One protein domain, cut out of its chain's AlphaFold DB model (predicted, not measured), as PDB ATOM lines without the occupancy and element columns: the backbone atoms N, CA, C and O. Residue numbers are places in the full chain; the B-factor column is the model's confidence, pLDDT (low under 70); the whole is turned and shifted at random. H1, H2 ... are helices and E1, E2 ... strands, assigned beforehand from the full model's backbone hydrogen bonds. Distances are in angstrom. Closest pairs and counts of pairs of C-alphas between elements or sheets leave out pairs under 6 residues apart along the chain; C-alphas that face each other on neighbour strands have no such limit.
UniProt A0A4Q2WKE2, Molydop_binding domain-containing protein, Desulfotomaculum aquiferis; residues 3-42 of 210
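This is residues 3 to 42 of the 210 residues of the protein "Molydop_binding domain-containing protein" of Desulfotomaculum aquiferis (UniProt A0A4Q2WKE2). Little regular structure is here: a small two-stranded hairpin, E1 and E2, at one end, then a long loop that runs out to Pro 28 and folds back to one short helix, H1. The loop's two limbs pair briefly, residues 22 to 23 with 33 to 34, antiparallel. The 40 printed residues are of mixed class, with 10 in named elements, in the order E1, E2, H1. The whole is only just compact, close to loose, with a radius of gyration of the C-alphas of 10.6 A and spans of 28 by 21 by 20 A.

E1, residues 3 to 5, begins at C-alpha 3 (4.240, 33.308, -0.837) and is 6.5 A long. E2 is residues 10 to 12, 6.4 A. H1, residues 37 to 40, 5.0 A, ends at C-alpha 40 (5.015, 22.264, 2.886).

E1 and E2 form an antiparallel hairpin at 135 degrees, with N 5 and O 10 at 2.9 A and N 12 and O 3 at 2.8 A, within hydrogen-bond range. The closest C-alphas of E1 and H1, Trp 4 and Pro 37, are 7.0 A apart. H1 is too short for an O i to N i+4 pair; its one O i to N i+3 pair is within range.

The C-alphas farthest apart, Lys 3 and Pro 28, are 28.3 A apart. The E2 to H1 link is long, 24 residues. The printed part has no cut, and no printed residue is under 70 in pLDDT.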
ATOM      1  N   LYS A   3       4.434  32.754  -2.190       89.56
ATOM      2  CA  LYS A   3       4.240  33.308  -0.837       89.56
ATOM      3  C   LYS A   3       2.978  32.765  -0.175       89.56
ATOM      4  O   LYS A   3       1.985  32.512  -0.848       89.56
ATOM      5  N   TRP A   4       2.998  32.646   1.146       90.56
ATOM      6  CA  TRP A   4       1.807  32.312   1.923       90.56
ATOM      7  C   TRP A   4       0.990  33.569   2.226       90.56
ATOM      8  O   TRP A   4       1.527  34.547   2.747       90.56
ATOM      9  N   ASP A   5      -0.301  33.549   1.906       92.75
ATOM     10  CA  ASP A   5      -1.262  34.543   2.378       92.75
ATOM     11  C   ASP A   5      -1.983  33.978   3.603       92.75
ATOM     12  O   ASP A   5      -2.897  33.159   3.488       92.75
ATOM     13  N   ALA A   6      -1.544  34.411   4.787       90.81
ATOM     14  CA  ALA A   6      -2.087  33.938   6.055       90.81
ATOM     15  C   ALA A   6      -3.544  34.363   6.286       90.81
ATOM     16  O   ALA A   6      -4.274  33.645   6.963       90.81
ATOM     17  N   LEU A   7      -3.983  35.493   5.713       91.81
ATOM     18  CA  LEU A   7      -5.365  35.960   5.842       91.81
ATOM     19  C   LEU A   7      -6.300  35.147   4.945       91.81
ATOM     20  O   LEU A   7      -7.405  34.802   5.356       91.81
ATOM     21  N   ALA A   8      -5.851  34.822   3.732       90.19
ATOM     22  CA  ALA A   8      -6.618  34.013   2.790       90.19
ATOM     23  C   ALA A   8      -6.440  32.495   2.985       90.19
ATOM     24  O   ALA A   8      -7.125  31.719   2.319       90.19
ATOM     25  N   GLY A   9      -5.510  32.066   3.846       90.38
ATOM     26  CA  GLY A   9      -5.221  30.657   4.119       90.38
ATOM     27  C   GLY A   9      -4.764  29.874   2.885       90.38
ATOM     28  O   GLY A   9      -5.121  28.704   2.739       90.38
ATOM     29  N   LYS A  10      -4.033  30.514   1.962       90.56
ATOM     30  CA  LYS A  10      -3.618  29.894   0.693       90.56
ATOM     31  C   LYS A  10      -2.258  30.373   0.207       90.56
ATOM     32  O   LYS A  10      -1.804  31.473   0.524       90.56
ATOM     33  N   TRP A  11      -1.649  29.570  -0.656       89.06
ATOM     34  CA  TRP A  11      -0.469  29.974  -1.409       89.06
ATOM     35  C   TRP A  11      -0.837  30.949  -2.530       89.06
ATOM     36  O   TRP A  11      -1.774  30.723  -3.296       89.06
ATOM     37  N   VAL A  12      -0.080  32.036  -2.638       90.12
ATOM     38  CA  VAL A  12      -0.118  32.984  -3.751       90.12
ATOM     39  C   VAL A  12       1.129  32.748  -4.586       90.12
ATOM     40  O   VAL A  12       2.244  33.065  -4.162       90.12
ATOM     41  N   ASN A  13       0.933  32.189  -5.776       81.88
ATOM     42  CA  ASN A  13       2.028  31.713  -6.608       81.88
ATOM     43  C   ASN A  13       1.965  32.338  -8.002       81.88
ATOM     44  O   ASN A  13       0.885  32.493  -8.567       81.88
ATOM     45  N   ALA A  14       3.133  32.665  -8.553       84.38
ATOM     46  CA  ALA A  14       3.291  32.983  -9.975       84.38
ATOM     47  C   ALA A  14       3.615  31.734 -10.821       84.38
ATOM     48  O   ALA A  14       3.708  31.843 -12.036       84.38
ATOM     49  N   ASP A  15       3.825  30.588 -10.164       83.00
ATOM     50  CA  ASP A  15       4.237  29.315 -10.762       83.00
ATOM     51  C   ASP A  15       3.737  28.123  -9.916       83.00
ATOM     52  O   ASP A  15       3.220  28.322  -8.813       83.00
ATOM     53  N   VAL A  16       3.872  26.894 -10.411       83.81
ATOM     54  CA  VAL A  16       3.533  25.661  -9.686       83.81
ATOM     55  C   VAL A  16       4.611  25.370  -8.632       83.81
ATOM     56  O   VAL A  16       5.780  25.260  -8.984       83.81
ATOM     57  N   PRO A  17       4.264  25.249  -7.337       84.50
ATOM     58  CA  PRO A  17       5.250  24.930  -6.311       84.50
ATOM     59  C   PRO A  17       5.768  23.494  -6.403       84.50
ATOM     60  O   PRO A  17       4.979  22.559  -6.521       84.50
ATOM     61  N   ASP A  18       7.070  23.316  -6.182       85.94
ATOM     62  CA  ASP A  18       7.725  22.006  -6.053       85.94
ATOM     63  C   ASP A  18       7.528  21.373  -4.657       85.94
ATOM     64  O   ASP A  18       8.423  20.746  -4.091       85.94
ATOM     65  N   PHE A  19       6.331  21.536  -4.088       87.75
ATOM     66  CA  PHE A  19       5.846  20.892  -2.863       87.75
ATOM     67  C   PHE A  19       4.351  20.604  -2.970       87.75
ATOM     68  O   PHE A  19       3.634  21.227  -3.752       87.75
ATOM     69  N   GLY A  20       3.846  19.692  -2.135       86.81
ATOM     70  CA  GLY A  20       2.415  19.389  -2.047       86.81
ATOM     71  C   GLY A  20       1.597  20.554  -1.478       86.81
ATOM     72  O   GLY A  20       1.186  20.506  -0.322       86.81
ATOM     73  N   ALA A  21       1.354  21.601  -2.272       88.62
ATOM     74  CA  ALA A  21       0.649  22.819  -1.858       88.62
ATOM     75  C   ALA A  21      -0.817  22.569  -1.474       88.62
ATOM     76  O   ALA A  21      -1.402  23.340  -0.713       88.62
ATOM     77  N   THR A  22      -1.404  21.480  -1.976       89.81
ATOM     78  CA  THR A  22      -2.767  21.060  -1.662       89.81
ATOM     79  C   THR A  22      -2.849  19.565  -1.381       89.81
ATOM     80  O   THR A  22      -2.041  18.772  -1.865       89.81
ATOM     81  N   THR A  23      -3.856  19.179  -0.607       89.06
ATOM     82  CA  THR A  23      -4.289  17.789  -0.449       89.06
ATOM     83  C   THR A  23      -5.609  17.605  -1.206       89.06
ATOM     84  O   THR A  23      -6.544  18.377  -0.960       89.06
ATOM     85  N   PRO A  24      -5.707  16.631  -2.134       90.19
ATOM     86  CA  PRO A  24      -6.946  16.347  -2.855       90.19
ATOM     87  C   PRO A  24      -8.113  16.030  -1.913       90.19
ATOM     88  O   PRO A  24      -7.918  15.449  -0.845       90.19
ATOM     89  N   SER A  25      -9.329  16.391  -2.325       90.38
ATOM     90  CA  SER A  25     -10.550  15.993  -1.617       90.38
ATOM     91  C   SER A  25     -10.748  14.469  -1.684       90.38
ATOM     92  O   SER A  25     -10.512  13.888  -2.746       90.38
ATOM     93  N   PRO A  26     -11.219  13.817  -0.601       89.75
ATOM     94  CA  PRO A  26     -11.591  12.400  -0.630       89.75
ATOM     95  C   PRO A  26     -12.825  12.131  -1.508       89.75
ATOM     96  O   PRO A  26     -12.990  11.024  -2.013       89.75
ATOM     97  N   GLU A  27     -13.682  13.134  -1.713       91.25
ATOM     98  CA  GLU A  27     -14.835  13.043  -2.610       91.25
ATOM     99  C   GLU A  27     -14.462  13.459  -4.044       91.25
ATOM    100  O   GLU A  27     -13.831  14.515  -4.218       91.25
ATOM    101  N   PRO A  28     -14.881  12.697  -5.077       88.56
ATOM    102  CA  PRO A  28     -14.696  13.078  -6.474       88.56
ATOM    103  C   PRO A  28     -15.293  14.460  -6.772       88.56
ATOM    104  O   PRO A  28     -16.486  14.685  -6.587       88.56
ATOM    105  N   GLY A  29     -14.463  15.392  -7.249       87.31
ATOM    106  CA  GLY A  29     -14.876  16.766  -7.565       87.31
ATOM    107  C   GLY A  29     -14.899  17.735  -6.375       87.31
ATOM    108  O   GLY A  29     -15.187  18.915  -6.573       87.31
ATOM    109  N   GLY A  30     -14.571  17.283  -5.161       87.94
ATOM    110  CA  GLY A  30     -14.478  18.166  -4.000       87.94
ATOM    111  C   GLY A  30     -13.272  19.111  -4.054       87.94
ATOM    112  O   GLY A  30     -12.280  18.874  -4.751       87.94
ATOM    113  N   THR A  31     -13.349  20.213  -3.309       88.12
ATOM    114  CA  THR A  31     -12.307  21.249  -3.294       88.12
ATOM    115  C   THR A  31     -11.050  20.770  -2.547       88.12
ATOM    116  O   THR A  31     -11.157  20.357  -1.392       88.12
ATOM    117  N   PRO A  32      -9.847  20.847  -3.153       89.12
ATOM    118  CA  PRO A  32      -8.599  20.533  -2.461       89.12
ATOM    119  C   PRO A  32      -8.347  21.467  -1.273       89.12
ATOM    120  O   PRO A  32      -8.565  22.676  -1.358       89.12
ATOM    121  N   THR A  33      -7.825  20.917  -0.179       91.38
ATOM    122  CA  THR A  33      -7.444  21.708   1.002       91.38
ATOM    123  C   THR A  33      -6.033  22.262   0.827       91.38
ATOM    124  O   THR A  33      -5.151  21.553   0.346       91.38
ATOM    125  N   GLN A  34      -5.803  23.521   1.207       90.88
ATOM    126  CA  GLN A  34      -4.474  24.141   1.168       90.88
ATOM    127  C   GLN A  34      -3.595  23.594   2.303       90.88
ATOM    128  O   GLN A  34      -4.016  23.573   3.461       90.88
ATOM    129  N   ASN A  35      -2.369  23.182   1.986       90.44
ATOM    130  CA  ASN A  35      -1.377  22.795   2.986       90.44
ATOM    131  C   ASN A  35      -0.574  24.032   3.405       90.44
ATOM    132  O   ASN A  35       0.024  24.658   2.534       90.44
ATOM    133  N   PRO A  36      -0.540  24.413   4.691       90.50
ATOM    134  CA  PRO A  36       0.142  25.627   5.128       90.50
ATOM    135  C   PRO A  36       1.678  25.443   5.177       90.50
ATOM    136  O   PRO A  36       2.160  24.306   5.070       90.50
ATOM    137  N   PRO A  37       2.463  26.530   5.333       89.00
ATOM    138  CA  PRO A  37       3.931  26.514   5.290       89.00
ATOM    139  C   PRO A  37       4.587  25.534   6.251       89.00
ATOM    140  O   PRO A  37       5.631  24.977   5.933       89.00
ATOM    141  N   GLU A  38       3.965  25.267   7.394       88.25
ATOM    142  CA  GLU A  38       4.482  24.336   8.394       88.25
ATOM    143  C   GLU A  38       4.468  22.884   7.892       88.25
ATOM    144  O   GLU A  38       5.239  22.063   8.380       88.25
ATOM    145  N   LYS A  39       3.609  22.560   6.912       84.56
ATOM    146  CA  LYS A  39       3.541  21.235   6.273       84.56
ATOM    147  C   LYS A  39       4.318  21.158   4.964       84.56
ATOM    148  O   LYS A  39       4.778  20.083   4.596       84.56
ATOM    149  N   THR A  40       4.411  22.262   4.227       85.75
ATOM    150  CA  THR A  40       5.015  22.264   2.886       85.75
ATOM    151  C   THR A  40       6.468  22.720   2.878       85.75
ATOM    152  O   THR A  40       7.249  22.253   2.054       85.75
ATOM    153  N   GLY A  41       6.853  23.591   3.813       78.31
ATOM    154  CA  GLY A  41       8.199  24.148   3.917       78.31
ATOM    155  C   GLY A  41       9.259  23.135   4.347       78.31
ATOM    156  O   GLY A  41      10.444  23.422   4.226       78.31
ATOM    157  N   THR A  42       8.852  21.952   4.814       83.38
ATOM    158  CA  THR A  42       9.778  20.876   5.179       83.38
ATOM    159  C   THR A  42      10.214  20.036   3.986       83.38
ATOM    160  O   THR A  42      11.258  19.419   4.077       83.38
TER     161      THR A  42